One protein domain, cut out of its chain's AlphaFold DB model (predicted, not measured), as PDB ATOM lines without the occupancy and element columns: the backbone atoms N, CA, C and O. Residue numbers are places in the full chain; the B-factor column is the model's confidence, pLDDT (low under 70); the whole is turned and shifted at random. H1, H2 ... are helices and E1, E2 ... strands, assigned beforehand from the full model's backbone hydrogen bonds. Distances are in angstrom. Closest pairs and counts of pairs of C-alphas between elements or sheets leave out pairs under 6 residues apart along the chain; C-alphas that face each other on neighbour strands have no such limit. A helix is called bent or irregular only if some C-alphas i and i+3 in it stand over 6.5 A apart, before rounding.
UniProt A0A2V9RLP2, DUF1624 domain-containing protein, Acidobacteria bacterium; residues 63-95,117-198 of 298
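Overview. This is residues 63 to 95 and 117 to 198 of the 298 residues of the protein "DUF1624 domain-containing protein" of Acidobacteria bacterium (UniProt A0A2V9RLP2). Two long helices, H2 and H4, lie side by side and run opposite ways as one lobe, with the short helix H3 near the last residues of H2. A small separate lobe holds H1 and the strand hairpin E1 E2, which meet near the last residues of H1 and splay apart from there. The printed part has 115 residues, with four named helices and two named strands in the order H1, E1, E2, H2, H3, H4. The class is mostly helix, and the one sheet is antiparallel with the order E1, E2. The whole is loose, with a radius of gyration of the C-alphas of 18.2 A and spans of 57 by 39 by 22 A.

Along the chain. H1 is residues 63 to 74, starting at C-alpha 63, (-37.788, 66.693, 34.521). It is irregular: C-alphas 63 and 66 are 9.2 A apart. E1 is residues 78 to 83, 15.1 A long, and E2 is residues 87 to 91, 13.2 A long. After the cut, H2 runs from residue 117, C-alpha at (-70.046, 35.225, 31.629), to residue 138 over 31.2 A. H3 is residues 160 to 168. H4, residues 177 to 197, spans 30.0 A and ends at C-alpha 197, (-65.613, 22.803, 25.451). H4 is neither bent nor irregular, but only just: C-alphas 183 and 186 are 6.2 A apart.

Arrangement. The closest C-alphas of H1 and E1 are those of Met 72 and Gly 78, 5.8 A apart. Those of H1 and E2 are Ala 73 and Val 91, 6.4 A apart. E1 and E2 form a hairpin, antiparallel at 156 degrees; N 80 and O 89 are 2.9 A apart and N 89 and O 80 are 2.8 A apart, both within hydrogen-bond range. H1 is apart from H2, H3 and H4. H2 and H4 touch, their closest C-alphas being those of Gly 125 and Gly 185 at 3.9 A, with a shallow tilt of 30 degrees, opposite ways. H2 and H3 are close but not clearly touching, with the C-alphas of Arg 136 and Phe 167 closest at 7.4 A. H3 and H4 are only just apart, at 8.4 A between their closest C-alphas. In H2 and H3 every O i to N i+4 pair is within hydrogen-bond range; in H1 it is 4 of 8, in H4 15 of 17.

Size, cuts and confidence. The C-alphas of Pro 85 and Arg 196 are the two farthest apart, at 57.8 A. Residues 96 to 116 are not printed, and C-alphas 95 and 117 are 29.1 A apart across this cut. The link from H2 to H3, residues 139 to 159, is long. The mean pLDDT of the printed part is 87.6; it is under 70 at residues 84 to 86, 146 to 148 and 198.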
ATOM      1  N   SER A  63     -36.996  65.501  34.182       85.56
ATOM      2  CA  SER A  63     -37.788  66.693  34.521       85.56
ATOM      3  C   SER A  63     -38.102  66.806  36.019       85.56
ATOM      4  O   SER A  63     -38.336  67.902  36.520       85.56
ATOM      5  N   PHE A  64     -38.043  65.692  36.757       84.56
ATOM      6  CA  PHE A  64     -38.319  65.636  38.191       84.56
ATOM      7  C   PHE A  64     -37.063  65.750  39.074       84.56
ATOM      8  O   PHE A  64     -37.170  65.715  40.303       84.56
ATOM      9  N   GLY A  65     -35.863  65.862  38.489       85.12
ATOM     10  CA  GLY A  65     -34.602  66.000  39.226       85.12
ATOM     11  C   GLY A  65     -34.404  64.895  40.274       85.12
ATOM     12  O   GLY A  65     -34.271  63.719  39.936       85.12
ATOM     13  N   ARG A  66     -34.422  65.255  41.568       83.44
ATOM     14  CA  ARG A  66     -34.287  64.303  42.694       83.44
ATOM     15  C   ARG A  66     -35.427  63.279  42.785       83.44
ATOM     16  O   ARG A  66     -35.229  62.215  43.359       83.44
ATOM     17  N   LEU A  67     -36.598  63.586  42.226       84.75
ATOM     18  CA  LEU A  67     -37.769  62.700  42.206       84.75
ATOM     19  C   LEU A  67     -37.847  61.837  40.933       84.75
ATOM     20  O   LEU A  67     -38.810  61.094  40.756       84.75
ATOM     21  N   SER A  68     -36.830  61.883  40.068       84.12
ATOM     22  CA  SER A  68     -36.723  61.035  38.870       84.12
ATOM     23  C   SER A  68     -36.920  59.547  39.175       84.12
ATOM     24  O   SER A  68     -37.690  58.878  38.489       84.12
ATOM     25  N   GLY A  69     -36.310  59.041  40.251       82.56
ATOM     26  CA  GLY A  69     -36.466  57.648  40.682       82.56
ATOM     27  C   GLY A  69     -37.907  57.281  41.057       82.56
ATOM     28  O   GLY A  69     -38.349  56.169  40.773       82.56
ATOM     29  N   LEU A  70     -38.675  58.220  41.625       86.38
ATOM     30  CA  LEU A  70     -40.093  58.008  41.924       86.38
ATOM     31  C   LEU A  70     -40.914  57.918  40.634       86.38
ATOM     32  O   LEU A  70     -41.733  57.013  40.497       86.38
ATOM     33  N   TRP A  71     -40.669  58.804  39.665       88.19
ATOM     34  CA  TRP A  71     -41.333  58.724  38.361       88.19
ATOM     35  C   TRP A  71     -40.978  57.437  37.612       88.19
ATOM     36  O   TRP A  71     -41.846  56.829  36.985       88.19
ATOM     37  N   MET A  72     -39.732  56.971  37.731       84.81
ATOM     38  CA  MET A  72     -39.329  55.693  37.152       84.81
ATOM     39  C   MET A  72     -40.071  54.516  37.799       84.81
ATOM     40  O   MET A  72     -40.629  53.665  37.112       84.81
ATOM     41  N   ALA A  73     -40.153  54.498  39.133       85.69
ATOM     42  CA  ALA A  73     -40.899  53.478  39.870       85.69
ATOM     43  C   ALA A  73     -42.400  53.481  39.539       85.69
ATOM     44  O   ALA A  73     -43.040  52.430  39.538       85.69
ATOM     45  N   LEU A  74     -42.976  54.650  39.260       86.75
ATOM     46  CA  LEU A  74     -44.402  54.787  38.982       86.75
ATOM     47  C   LEU A  74     -44.755  54.526  37.517       86.75
ATOM     48  O   LEU A  74     -45.749  53.850  37.266       86.75
ATOM     49  N   HIS A  75     -43.981  55.035  36.559       85.81
ATOM     50  CA  HIS A  75     -44.419  55.117  35.166       85.81
ATOM     51  C   HIS A  75     -43.370  54.700  34.126       85.81
ATOM     52  O   HIS A  75     -43.697  53.922  33.230       85.81
ATOM     53  N   SER A  76     -42.131  55.188  34.230       82.38
ATOM     54  CA  SER A  76     -41.144  55.079  33.143       82.38
ATOM     55  C   SER A  76     -40.018  54.084  33.463       82.38
ATOM     56  O   SER A  76     -39.362  54.222  34.493       82.38
ATOM     57  N   PRO A  77     -39.728  53.085  32.609       80.62
ATOM     58  CA  PRO A  77     -38.618  52.177  32.858       80.62
ATOM     59  C   PRO A  77     -37.290  52.932  32.735       80.62
ATOM     60  O   PRO A  77     -37.093  53.737  31.823       80.62
ATOM     61  N   GLY A  78     -36.358  52.664  33.642       76.06
ATOM     62  CA  GLY A  78     -35.145  53.465  33.757       76.06
ATOM     63  C   GLY A  78     -34.052  52.790  34.561       76.06
ATOM     64  O   GLY A  78     -34.313  51.888  35.357       76.06
ATOM     65  N   PHE A  79     -32.818  53.241  34.358       77.06
ATOM     66  CA  PHE A  79     -31.694  52.864  35.202       77.06
ATOM     67  C   PHE A  79     -31.388  54.010  36.164       77.06
ATOM     68  O   PHE A  79     -30.966  55.088  35.749       77.06
ATOM     69  N   PHE A  80     -31.619  53.779  37.451       72.62
ATOM     70  CA  PHE A  80     -31.373  54.758  38.500       72.62
ATOM     71  C   PHE A  80     -30.043  54.462  39.192       72.62
ATOM     72  O   PHE A  80     -29.894  53.410  39.807       72.62
ATOM     73  N   LEU A  81     -29.076  55.378  39.132       72.56
ATOM     74  CA  LEU A  81     -27.803  55.241  39.847       72.56
ATOM     75  C   LEU A  81     -27.992  55.591  41.332       72.56
ATOM     76  O   LEU A  81     -28.224  56.744  41.676       72.56
ATOM     77  N   LEU A  82     -27.853  54.600  42.217       70.12
ATOM     78  CA  LEU A  82     -27.852  54.793  43.673       70.12
ATOM     79  C   LEU A  82     -26.534  55.414  44.151       70.12
ATOM     80  O   LEU A  82     -26.528  56.256  45.048       70.12
ATOM     81  N   LYS A  83     -25.411  54.989  43.559       70.75
ATOM     82  CA  LYS A  83     -24.076  55.520  43.850       70.75
ATOM     83  C   LYS A  83     -23.210  55.469  42.585       70.75
ATOM     84  O   LYS A  83     -22.912  54.368  42.107       70.75
ATOM     85  N   PRO A  84     -22.785  56.622  42.034       61.62
ATOM     86  CA  PRO A  84     -21.782  56.642  40.974       61.62
ATOM     87  C   PRO A  84     -20.485  55.979  41.477       61.62
ATOM     88  O   PRO A  84     -20.117  56.222  42.631       61.62
ATOM     89  N   PRO A  85     -19.768  55.162  40.682       62.16
ATOM     90  CA  PRO A  85     -19.996  54.824  39.274       62.16
ATOM     91  C   PRO A  85     -20.671  53.457  39.018       62.16
ATOM     92  O   PRO A  85     -20.874  53.113  37.861       62.16
ATOM     93  N   ALA A  86     -20.986  52.653  40.044       60.31
ATOM     94  CA  ALA A  86     -21.187  51.208  39.840       60.31
ATOM     95  C   ALA A  86     -22.505  50.614  40.364       60.31
ATOM     96  O   ALA A  86     -22.837  49.489  39.998       60.31
ATOM     97  N   THR A  87     -23.267  51.312  41.212       70.00
ATOM     98  CA  THR A  87     -24.486  50.731  41.800       70.00
ATOM     99  C   THR A  87     -25.713  51.467  41.299       70.00
ATOM    100  O   THR A  87     -25.932  52.631  41.641       70.00
ATOM    101  N   GLY A  88     -26.531  50.777  40.510       71.62
ATOM    102  CA  GLY A  88     -27.813  51.279  40.042       71.62
ATOM    103  C   GLY A  88     -28.900  50.214  40.074       71.62
ATOM    104  O   GLY A  88     -28.622  49.019  40.142       71.62
ATOM    105  N   VAL A  89     -30.146  50.668  40.060       77.88
ATOM    106  CA  VAL A  89     -31.351  49.842  40.042       77.88
ATOM    107  C   VAL A  89     -32.004  50.004  38.683       77.88
ATOM    108  O   VAL A  89     -32.335  51.115  38.270       77.88
ATOM    109  N   LEU A  90     -32.202  48.884  37.995       80.12
ATOM    110  CA  LEU A  90     -32.986  48.840  36.772       80.12
ATOM    111  C   LEU A  90     -34.464  48.668  37.127       80.12
ATOM    112  O   LEU A  90     -34.877  47.630  37.647       80.12
ATOM    113  N   VAL A  91     -35.265  49.681  36.826       79.75
ATOM    114  CA  VAL A  91     -36.714  49.646  36.990       79.75
ATOM    115  C   VAL A  91     -37.341  49.168  35.682       79.75
ATOM    116  O   VAL A  91     -37.400  49.910  34.709       79.75
ATOM    117  N   LEU A  92     -37.800  47.914  35.659       78.62
ATOM    118  CA  LEU A  92     -38.503  47.306  34.514       78.62
ATOM    119  C   LEU A  92     -40.031  47.267  34.675       78.62
ATOM    120  O   LEU A  92     -40.754  47.127  33.691       78.62
ATOM    121  N   TYR A  93     -40.524  47.353  35.913       82.25
ATOM    122  CA  TYR A  93     -41.927  47.111  36.260       82.25
ATOM    123  C   TYR A  93     -42.542  48.339  36.944       82.25
ATOM    124  O   TYR A  93     -42.749  48.319  38.156       82.25
ATOM    125  N   PRO A  94     -42.819  49.420  36.196       84.75
ATOM    126  CA  PRO A  94     -43.412  50.622  36.768       84.75
ATOM    127  C   PRO A  94     -44.847  50.361  37.244       84.75
ATOM    128  O   PRO A  94     -45.627  49.686  36.573       84.75
ATOM    129  N   LEU A  95     -45.200  50.889  38.412       86.50
ATOM    130  CA  LEU A  95     -46.392  50.478  39.154       86.50
ATOM    131  C   LEU A  95     -47.721  50.841  38.480       86.50
ATOM    132  O   LEU A  95     -48.632  50.018  38.486       86.50
ATOM    133  N   ARG A 117     -71.458  34.841  31.784       91.25
ATOM    134  CA  ARG A 117     -70.046  35.225  31.629       91.25
ATOM    135  C   ARG A 117     -69.481  34.930  30.243       91.25
ATOM    136  O   ARG A 117     -68.943  35.845  29.634       91.25
ATOM    137  N   GLY A 118     -69.686  33.735  29.681       90.75
ATOM    138  CA  GLY A 118     -69.088  33.351  28.397       90.75
ATOM    139  C   GLY A 118     -69.456  34.289  27.239       90.75
ATOM    140  O   GLY A 118     -68.602  34.670  26.440       90.75
ATOM    141  N   ARG A 119     -70.715  34.748  27.165       92.25
ATOM    142  CA  ARG A 119     -71.146  35.704  26.125       92.25
ATOM    143  C   ARG A 119     -70.512  37.080  26.326       92.25
ATOM    144  O   ARG A 119     -70.179  37.740  25.344       92.25
ATOM    145  N   ILE A 120     -70.370  37.516  27.577       94.00
ATOM    146  CA  ILE A 120     -69.742  38.799  27.903       94.00
ATOM    147  C   ILE A 120     -68.241  38.734  27.611       94.00
ATOM    148  O   ILE A 120     -67.741  39.614  26.924       94.00
ATOM    149  N   LEU A 121     -67.551  37.679  28.053       95.38
ATOM    150  CA  LEU A 121     -66.123  37.452  27.812       95.38
ATOM    151  C   LEU A 121     -65.794  37.493  26.320       95.38
ATOM    152  O   LEU A 121     -64.889  38.216  25.921       95.38
ATOM    153  N   PHE A 122     -66.572  36.793  25.488       96.12
ATOM    154  CA  PHE A 122     -66.349  36.800  24.045       96.12
ATOM    155  C   PHE A 122     -66.552  38.191  23.432       96.12
ATOM    156  O   PHE A 122     -65.748  38.624  22.615       96.12
ATOM    157  N   ARG A 123     -67.606  38.915  23.834       96.50
ATOM    158  CA  ARG A 123     -67.892  40.268  23.325       96.50
ATOM    159  C   ARG A 123     -66.840  41.283  23.747       96.50
ATOM    160  O   ARG A 123     -66.403  42.068  22.917       96.50
ATOM    161  N   VAL A 124     -66.446  41.262  25.019       95.88
ATOM    162  CA  VAL A 124     -65.384  42.126  25.545       95.88
ATOM    163  C   VAL A 124     -64.069  41.784  24.858       95.88
ATOM    164  O   VAL A 124     -63.419  42.679  24.338       95.88
ATOM    165  N   GLY A 125     -63.717  40.502  24.763       97.19
ATOM    166  CA  GLY A 125     -62.511  40.060  24.072       97.19
ATOM    167  C   GLY A 125     -62.474  40.491  22.603       97.19
ATOM    168  O   GLY A 125     -61.482  41.060  22.160       97.19
ATOM    169  N   ALA A 126     -63.577  40.321  21.871       98.00
ATOM    170  CA  ALA A 126     -63.694  40.778  20.487       98.00
ATOM    171  C   ALA A 126     -63.591  42.306  20.367       98.00
ATOM    172  O   ALA A 126     -62.916  42.797  19.465       98.00
ATOM    173  N   ALA A 127     -64.209  43.059  21.282       97.94
ATOM    174  CA  ALA A 127     -64.112  44.515  21.307       97.94
ATOM    175  C   ALA A 127     -62.679  44.994  21.584       97.94
ATOM    176  O   ALA A 127     -62.223  45.919  20.921       97.94
ATOM    177  N   LEU A 128     -61.950  44.353  22.505       97.69
ATOM    178  CA  LEU A 128     -60.550  44.685  22.795       97.69
ATOM    179  C   LEU A 128     -59.627  44.331  21.621       97.69
ATOM    180  O   LEU A 128     -58.789  45.143  21.245       97.69
ATOM    181  N   THR A 129     -59.815  43.166  20.995       98.12
ATOM    182  CA  THR A 129     -59.063  42.777  19.790       98.12
ATOM    183  C   THR A 129     -59.333  43.741  18.633       98.12
ATOM    184  O   THR A 129     -58.409  44.146  17.937       98.12
ATOM    185  N   LEU A 130     -60.590  44.154  18.434       98.06
ATOM    186  CA  LEU A 130     -60.934  45.147  17.417       98.06
ATOM    187  C   LEU A 130     -60.324  46.516  17.742       98.06
ATOM    188  O   LEU A 130     -59.787  47.164  16.850       98.06
ATOM    189  N   ALA A 131     -60.368  46.934  19.010       97.44
ATOM    190  CA  ALA A 131     -59.729  48.165  19.458       97.44
ATOM    191  C   ALA A 131     -58.221  48.138  19.177       97.44
ATOM    192  O   ALA A 131     -57.707  49.118  18.649       97.44
ATOM    193  N   PHE A 132     -57.540  47.013  19.429       97.56
ATOM    194  CA  PHE A 132     -56.139  46.833  19.043       97.56
ATOM    195  C   PHE A 132     -55.943  47.044  17.542       97.56
ATOM    196  O   PHE A 132     -55.123  47.865  17.156       97.56
ATOM    197  N   LEU A 133     -56.714  46.367  16.686       97.19
ATOM    198  CA  LEU A 133     -56.557  46.494  15.232       97.19
ATOM    199  C   LEU A 133     -56.766  47.932  14.736       97.19
ATOM    200  O   LEU A 133     -56.043  48.378  13.849       97.19
ATOM    201  N   VAL A 134     -57.724  48.663  15.314       97.12
ATOM    202  CA  VAL A 134     -58.001  50.063  14.954       97.12
ATOM    203  C   VAL A 134     -56.888  50.988  15.444       97.12
ATOM    204  O   VAL A 134     -56.331  51.738  14.647       97.12
ATOM    205  N   ILE A 135     -56.537  50.927  16.731       95.56
ATOM    206  CA  ILE A 135     -55.501  51.781  17.334       95.56
ATOM    207  C   ILE A 135     -54.151  51.516  16.662       95.56
ATOM    208  O   ILE A 135     -53.494  52.449  16.194       95.56
ATOM    209  N   ARG A 136     -53.788  50.239  16.511       95.12
ATOM    210  CA  ARG A 136     -52.542  49.813  15.873       95.12
ATOM    211  C   ARG A 136     -52.511  50.110  14.376       95.12
ATOM    212  O   ARG A 136     -51.453  50.429  13.843       95.12
ATOM    213  N   GLY A 137     -53.658  50.041  13.697       94.00
ATOM    214  CA  GLY A 137     -53.795  50.427  12.292       94.00
ATOM    215  C   GLY A 137     -53.600  51.928  12.063       94.00
ATOM    216  O   GLY A 137     -52.940  52.309  11.101       94.00
ATOM    217  N   ILE A 138     -54.117  52.770  12.966       95.19
ATOM    218  CA  ILE A 138     -53.885  54.225  12.959       95.19
ATOM    219  C   ILE A 138     -52.426  54.545  13.320       95.19
ATOM    220  O   ILE A 138     -51.860  55.493  12.784       95.19
ATOM    221  N   ASN A 139     -51.804  53.731  14.182       93.38
ATOM    222  CA  ASN A 139     -50.370  53.757  14.490       93.38
ATOM    223  C   ASN A 139     -49.867  55.075  15.119       93.38
ATOM    224  O   ASN A 139     -48.701  55.436  14.978       93.38
ATOM    225  N   LEU A 140     -50.749  55.804  15.811       90.69
ATOM    226  CA  LEU A 140     -50.423  57.076  16.478       90.69
ATOM    227  C   LEU A 140     -50.297  56.957  18.001       90.69
ATOM    228  O   LEU A 140     -49.673  57.805  18.634       90.69
ATOM    229  N   TYR A 141     -50.920  55.947  18.602       91.81
ATOM    230  CA  TYR A 141     -51.041  55.811  20.050       91.81
ATOM    231  C   TYR A 141     -51.000  54.341  20.461       91.81
ATOM    232  O   TYR A 141     -51.253  53.467  19.641       91.81
ATOM    233  N   GLY A 142     -50.722  54.086  21.739       89.25
ATOM    234  CA  GLY A 142     -50.901  52.773  22.353       89.25
ATOM    235  C   GLY A 142     -49.672  51.872  22.341       89.25
ATOM    236  O   GLY A 142     -49.646  50.927  23.124       89.25
ATOM    237  N   ASN A 143     -48.635  52.199  21.561       88.00
ATOM    238  CA  ASN A 143     -47.339  51.525  21.612       88.00
ATOM    239  C   ASN A 143     -46.278  52.468  22.180       88.00
ATOM    240  O   ASN A 143     -46.028  53.524  21.602       88.00
ATOM    241  N   GLY A 144     -45.688  52.109  23.324       79.75
ATOM    242  CA  GLY A 144     -44.883  53.044  24.113       79.75
ATOM    243  C   GLY A 144     -43.724  53.653  23.323       79.75
ATOM    244  O   GLY A 144     -42.944  52.947  22.675       79.75
ATOM    245  N   THR A 145     -43.652  54.982  23.374       72.75
ATOM    246  CA  THR A 145     -42.751  55.815  22.555       72.75
ATOM    247  C   THR A 145     -41.566  56.372  23.338       72.75
ATOM    248  O   THR A 145     -40.691  57.009  22.753       72.75
ATOM    249  N   ALA A 146     -41.512  56.131  24.648       65.00
ATOM    250  CA  ALA A 146     -40.506  56.705  25.526       65.00
ATOM    251  C   ALA A 146     -39.880  55.677  26.472       65.00
ATOM    252  O   ALA A 146     -40.515  54.707  26.890       65.00
ATOM    253  N   GLY A 147     -38.620  55.931  26.832       68.62
ATOM    254  CA  GLY A 147     -37.824  55.089  27.722       68.62
ATOM    255  C   GLY A 147     -36.889  54.127  26.986       68.62
ATOM    256  O   GLY A 147     -36.912  54.007  25.764       68.62
ATOM    257  N   LEU A 148     -36.053  53.429  27.758       68.19
ATOM    258  CA  LEU A 148     -34.996  52.532  27.258       68.19
ATOM    259  C   LEU A 148     -35.499  51.362  26.399       68.19
ATOM    260  O   LEU A 148     -34.714  50.771  25.667       68.19
ATOM    261  N   LEU A 149     -36.777  51.009  26.521       75.44
ATOM    262  CA  LEU A 149     -37.380  49.856  25.852       75.44
ATOM    263  C   LEU A 149     -38.405  50.261  24.786       75.44
ATOM    264  O   LEU A 149     -39.130  49.396  24.314       75.44
ATOM    265  N   ALA A 150     -38.503  51.547  24.430       79.19
ATOM    266  CA  ALA A 150     -39.526  52.048  23.516       79.19
ATOM    267  C   ALA A 150     -39.509  51.332  22.155       79.19
ATOM    268  O   ALA A 150     -38.453  51.144  21.554       79.19
ATOM    269  N   VAL A 151     -40.700  50.988  21.660       84.50
ATOM    270  CA  VAL A 151     -40.887  50.346  20.346       84.50
ATOM    271  C   VAL A 151     -41.409  51.359  19.324       84.50
ATOM    272  O   VAL A 151     -40.966  51.376  18.181       84.50
ATOM    273  N   GLY A 152     -42.312  52.254  19.739       84.50
ATOM    274  CA  GLY A 152     -42.850  53.307  18.877       84.50
ATOM    275  C   GLY A 152     -43.767  52.807  17.744       84.50
ATOM    276  O   GLY A 152     -44.297  51.693  17.807       84.50
ATOM    277  N   PRO A 153     -44.040  53.641  16.728       91.00
ATOM    278  CA  PRO A 153     -44.917  53.277  15.620       91.00
ATOM    279  C   PRO A 153     -44.262  52.240  14.702       91.00
ATOM    280  O   PRO A 153     -43.065  52.307  14.419       91.00
ATOM    281  N   TRP A 154     -45.048  51.298  14.178       92.81
ATOM    282  CA  TRP A 154     -44.536  50.344  13.191       92.81
ATOM    283  C   TRP A 154     -44.366  51.009  11.820       92.81
ATOM    284  O   TRP A 154     -45.035  51.986  11.488       92.81
ATOM    285  N   THR A 155     -43.477  50.466  10.995       93.56
ATOM    286  CA  THR A 155     -43.251  50.938   9.622       93.56
ATOM    287  C   THR A 155     -43.254  49.768   8.651       93.56
ATOM    288  O   THR A 155     -43.006  48.619   9.034       93.56
ATOM    289  N   ARG A 156     -43.554  50.046   7.377       94.31
ATOM    290  CA  ARG A 156     -43.528  49.030   6.322       94.31
ATOM    291  C   ARG A 156     -42.110  48.485   6.164       94.31
ATOM    292  O   ARG A 156     -41.174  49.247   5.949       94.31
ATOM    293  N   GLN A 157     -41.979  47.167   6.240       96.44
ATOM    294  CA  GLN A 157     -40.709  46.460   6.099       96.44
ATOM    295  C   GLN A 157     -40.528  45.938   4.661       96.44
ATOM    296  O   GLN A 157     -41.512  45.847   3.919       96.44
ATOM    297  N   PRO A 158     -39.304  45.541   4.257       96.06
ATOM    298  CA  PRO A 158     -39.036  45.044   2.903       96.06
ATOM    299  C   PRO A 158     -39.877  43.827   2.499       96.06
ATOM    300  O   PRO A 158     -40.227  43.677   1.332       96.06
ATOM    301  N   THR A 159     -40.231  42.965   3.458       96.56
ATOM    302  CA  THR A 159     -41.099  41.806   3.218       96.56
ATOM    303  C   THR A 159     -42.445  41.966   3.920       96.56
ATOM    304  O   THR A 159     -42.560  42.621   4.964       96.56
ATOM    305  N   PHE A 160     -43.481  41.331   3.364       95.50
ATOM    306  CA  PHE A 160     -44.804  41.294   3.987       95.50
ATOM    307  C   PHE A 160     -44.742  40.667   5.385       95.50
ATOM    308  O   PHE A 160     -45.234  41.257   6.341       95.50
ATOM    309  N   THR A 161     -44.052  39.531   5.531       95.25
ATOM    310  CA  THR A 161     -43.881  38.847   6.820       95.25
ATOM    311  C   THR A 161     -43.212  39.744   7.857       95.25
ATOM    312  O   THR A 161     -43.718  39.860   8.968       95.25
ATOM    313  N   SER A 162     -42.127  40.440   7.502       94.00
ATOM    314  CA  SER A 162     -41.474  41.393   8.410       94.00
ATOM    315  C   SER A 162     -42.399  42.551   8.789       94.00
ATOM    316  O   SER A 162     -42.354  43.016   9.922       94.00
ATOM    317  N   THR A 163     -43.270  42.993   7.878       94.75
ATOM    318  CA  THR A 163     -44.257  44.045   8.166       94.75
ATOM    319  C   THR A 163     -45.318  43.551   9.145       94.75
ATOM    320  O   THR A 163     -45.673  44.271  10.072       94.75
ATOM    321  N   VAL A 164     -45.788  42.309   8.990       95.69
ATOM    322  CA  VAL A 164     -46.704  41.675   9.950       95.69
ATOM    323  C   VAL A 164     -46.035  41.528  11.317       95.69
ATOM    324  O   VAL A 164     -46.651  41.855  12.326       95.69
ATOM    325  N   ILE A 165     -44.771  41.101  11.366       94.75
ATOM    326  CA  ILE A 165     -44.009  41.014  12.621       94.75
ATOM    327  C   ILE A 165     -43.911  42.395  13.281       94.75
ATOM    328  O   ILE A 165     -44.246  42.517  14.452       94.75
ATOM    329  N   ALA A 166     -43.557  43.443  12.530       93.56
ATOM    330  CA  ALA A 166     -43.501  44.814  13.046       93.56
ATOM    331  C   ALA A 166     -44.873  45.325  13.528       93.56
ATOM    332  O   ALA A 166     -44.970  46.020  14.538       93.56
ATOM    333  N   PHE A 167     -45.964  44.952  12.850       95.44
ATOM    334  CA  PHE A 167     -47.320  45.290  13.289       95.44
ATOM    335  C   PHE A 167     -47.641  44.688  14.665       95.44
ATOM    336  O   PHE A 167     -48.254  45.360  15.490       95.44
ATOM    337  N   PHE A 168     -47.197  43.461  14.943       95.12
ATOM    338  CA  PHE A 168     -47.387  42.801  16.240       95.12
ATOM    339  C   PHE A 168     -46.265  43.065  17.256       95.12
ATOM    340  O   PHE A 168     -46.356  42.590  18.389       95.12
ATOM    341  N   ASP A 169     -45.242  43.834  16.887       94.00
ATOM    342  CA  ASP A 169     -44.171  44.239  17.793       94.00
ATOM    343  C   ASP A 169     -44.652  45.370  18.715       94.00
ATOM    344  O   ASP A 169     -44.705  46.549  18.341       94.00
ATOM    345  N   VAL A 170     -45.103  44.983  19.908       94.12
ATOM    346  CA  VAL A 170     -45.737  45.869  20.890       94.12
ATOM    347  C   VAL A 170     -44.988  45.876  22.219       94.12
ATOM    348  O   VAL A 170     -44.491  44.850  22.692       94.12
ATOM    349  N   LEU A 171     -44.937  47.040  22.867       91.38
ATOM    350  CA  LEU A 171     -44.173  47.245  24.089       91.38
ATOM    351  C   LEU A 171     -44.794  46.497  25.274       91.38
ATOM    352  O   LEU A 171     -45.887  46.831  25.739       91.38
ATOM    353  N   LYS A 172     -44.047  45.521  25.797       89.12
ATOM    354  CA  LYS A 172     -44.425  44.708  26.962       89.12
ATOM    355  C   LYS A 172     -44.060  45.341  28.308       89.12
ATOM    356  O   LYS A 172     -44.752  45.094  29.295       89.12
ATOM    357  N   TYR A 173     -42.960  46.094  28.375       85.56
ATOM    358  CA  TYR A 173     -42.423  46.642  29.624       85.56
ATOM    359  C   TYR A 173     -42.120  48.140  29.485       85.56
ATOM    360  O   TYR A 173     -41.096  48.485  28.894       85.56
ATOM    361  N   PRO A 174     -42.960  49.028  30.053       86.19
ATOM    362  CA  PRO A 174     -44.259  48.775  30.698       86.19
ATOM    363  C   PRO A 174     -45.308  48.166  29.761       86.19
ATOM    364  O   PRO A 174     -45.180  48.320  28.548       86.19
ATOM    365  N   PRO A 175     -46.360  47.510  30.291       90.19
ATOM    366  CA  PRO A 175     -47.406  46.955  29.447       90.19
ATOM    367  C   PRO A 175     -48.182  48.110  28.823       90.19
ATOM    368  O   PRO A 175     -48.931  48.805  29.502       90.19
ATOM    369  N   SER A 176     -47.942  48.330  27.536       93.25
ATOM    370  CA  SER A 176     -48.622  49.351  26.745       93.25
ATOM    371  C   SER A 176     -50.084  48.986  26.489       93.25
ATOM    372  O   SER A 176     -50.466  47.813  26.590       93.25
ATOM    373  N   LEU A 177     -50.908  49.974  26.129       94.88
ATOM    374  CA  LEU A 177     -52.300  49.726  25.752       94.88
ATOM    375  C   LEU A 177     -52.402  48.659  24.651       94.88
ATOM    376  O   LEU A 177     -53.170  47.710  24.804       94.88
ATOM    377  N   ASP A 178     -51.593  48.757  23.593       95.38
ATOM    378  CA  ASP A 178     -51.601  47.796  22.485       95.38
ATOM    379  C   ASP A 178     -51.241  46.385  22.959       95.38
ATOM    380  O   ASP A 178     -51.924  45.418  22.606       95.38
ATOM    381  N   PHE A 179     -50.224  46.265  23.822       95.06
ATOM    382  CA  PHE A 179     -49.838  44.990  24.424       95.06
ATOM    383  C   PHE A 179     -50.982  44.378  25.236       95.06
ATOM    384  O   PHE A 179     -51.271  43.188  25.096       95.06
ATOM    385  N   VAL A 180     -51.674  45.169  26.060       95.69
ATOM    386  CA  VAL A 180     -52.805  44.673  26.856       95.69
ATOM    387  C   VAL A 180     -53.970  44.259  25.955       95.69
ATOM    388  O   VAL A 180     -54.552  43.196  26.166       95.69
ATOM    389  N   LEU A 181     -54.306  45.045  24.931       96.88
ATOM    390  CA  LEU A 181     -55.430  44.745  24.043       96.88
ATOM    391  C   LEU A 181     -55.196  43.467  23.224       96.88
ATOM    392  O   LEU A 181     -56.075  42.601  23.191       96.88
ATOM    393  N   VAL A 182     -54.013  43.316  22.616       96.81
ATOM    394  CA  VAL A 182     -53.689  42.152  21.772       96.81
ATOM    395  C   VAL A 182     -53.507  40.866  22.576       96.81
ATOM    396  O   VAL A 182     -53.726  39.778  22.050       96.81
ATOM    397  N   THR A 183     -53.138  40.959  23.857       95.81
ATOM    398  CA  THR A 183     -52.958  39.780  24.718       95.81
ATOM    399  C   THR A 183     -54.250  39.393  25.434       95.81
ATOM    400  O   THR A 183     -54.656  38.231  25.387       95.81
ATOM    401  N   ILE A 184     -54.939  40.349  26.066       96.19
ATOM    402  CA  ILE A 184     -56.150  40.086  26.852       96.19
ATOM    403  C   ILE A 184     -57.366  39.855  25.953       96.19
ATOM    404  O   ILE A 184     -58.169  38.972  26.252       96.19
ATOM    405  N   GLY A 185     -57.512  40.587  24.844       96.94
ATOM    406  CA  GLY A 185     -58.665  40.458  23.947       96.94
ATOM    407  C   GLY A 185     -58.873  39.022  23.444       96.94
ATOM    408  O   GLY A 185     -59.888  38.395  23.778       96.94
ATOM    409  N   PRO A 186     -57.894  38.442  22.727       97.12
ATOM    410  CA  PRO A 186     -57.950  37.055  22.280       97.12
ATOM    411  C   PRO A 186     -58.017  36.057  23.439       97.12
ATOM    412  O   PRO A 186     -58.771  35.087  23.355       97.12
ATOM    413  N   ALA A 187     -57.308  36.298  24.550       95.44
ATOM    414  CA  ALA A 187     -57.350  35.410  25.713       95.44
ATOM    415  C   ALA A 187     -58.761  35.293  26.315       95.44
ATOM    416  O   ALA A 187     -59.189  34.189  26.650       95.44
ATOM    417  N   LEU A 188     -59.525  36.392  26.398       95.81
ATOM    418  CA  LEU A 188     -60.918  36.363  26.864       95.81
ATOM    419  C   LEU A 188     -61.837  35.606  25.898       95.81
ATOM    420  O   LEU A 188     -62.736  34.888  26.344       95.81
ATOM    421  N   MET A 189     -61.613  35.728  24.587       95.69
ATOM    422  CA  MET A 189     -62.357  34.958  23.585       95.69
ATOM    423  C   MET A 189     -62.055  33.462  23.705       95.69
ATOM    424  O   MET A 189     -62.980  32.654  23.746       95.69
ATOM    425  N   VAL A 190     -60.777  33.093  23.819       92.81
ATOM    426  CA  VAL A 190     -60.337  31.705  24.020       92.81
ATOM    427  C   VAL A 190     -60.901  31.139  25.321       92.81
ATOM    428  O   VAL A 190     -61.417  30.023  25.326       92.81
ATOM    429  N   LEU A 191     -60.898  31.916  26.408       91.12
ATOM    430  CA  LEU A 191     -61.507  31.519  27.676       91.12
ATOM    431  C   LEU A 191     -63.011  31.249  27.516       91.12
ATOM    432  O   LEU A 191     -63.494  30.204  27.947       91.12
ATOM    433  N   ALA A 192     -63.737  32.138  26.834       92.06
ATOM    434  CA  ALA A 192     -65.160  31.958  26.545       92.06
ATOM    435  C   ALA A 192     -65.451  30.710  25.692       92.06
ATOM    436  O   ALA A 192     -66.496  30.078  25.855       92.06
ATOM    437  N   LEU A 193     -64.546  30.358  24.773       89.31
ATOM    438  CA  LEU A 193     -64.645  29.137  23.974       89.31
ATOM    439  C   LEU A 193     -64.349  27.895  24.817       89.31
ATOM    440  O   LEU A 193     -65.092  26.918  24.729       89.31
ATOM    441  N   PHE A 194     -63.331  27.931  25.680       85.12
ATOM    442  CA  PHE A 194     -63.007  26.803  26.552       85.12
ATOM    443  C   PHE A 194     -64.116  26.475  27.543       85.12
ATOM    444  O   PHE A 194     -64.366  25.294  27.779       85.12
ATOM    445  N   GLU A 195     -64.838  27.473  28.056       80.75
ATOM    446  CA  GLU A 195     -66.020  27.225  28.891       80.75
ATOM    447  C   GLU A 195     -67.074  26.362  28.183       80.75
ATOM    448  O   GLU A 195     -67.741  25.561  28.828       80.75
ATOM    449  N   ARG A 196     -67.202  26.470  26.855       77.94
ATOM    450  CA  ARG A 196     -68.138  25.646  26.070       77.94
ATOM    451  C   ARG A 196     -67.612  24.237  25.792       77.94
ATOM    452  O   ARG A 196     -68.400  23.343  25.508       77.94
ATOM    453  N   LEU A 197     -66.293  24.046  25.835       75.00
ATOM    454  CA  LEU A 197     -65.613  22.803  25.451       75.00
ATOM    455  C   LEU A 197     -65.272  21.893  26.643       75.00
ATOM    456  O   LEU A 197     -64.885  20.742  26.427       75.00
ATOM    457  N   GLN A 198     -65.397  22.394  27.878       63.69
ATOM    458  CA  GLN A 198     -64.841  21.780  29.090       63.69
ATOM    459  C   GLN A 198     -65.318  20.353  29.398       63.69
ATOM    460  O   GLN A 198     -64.609  19.643  30.106       63.69
TER     461      GLN A 198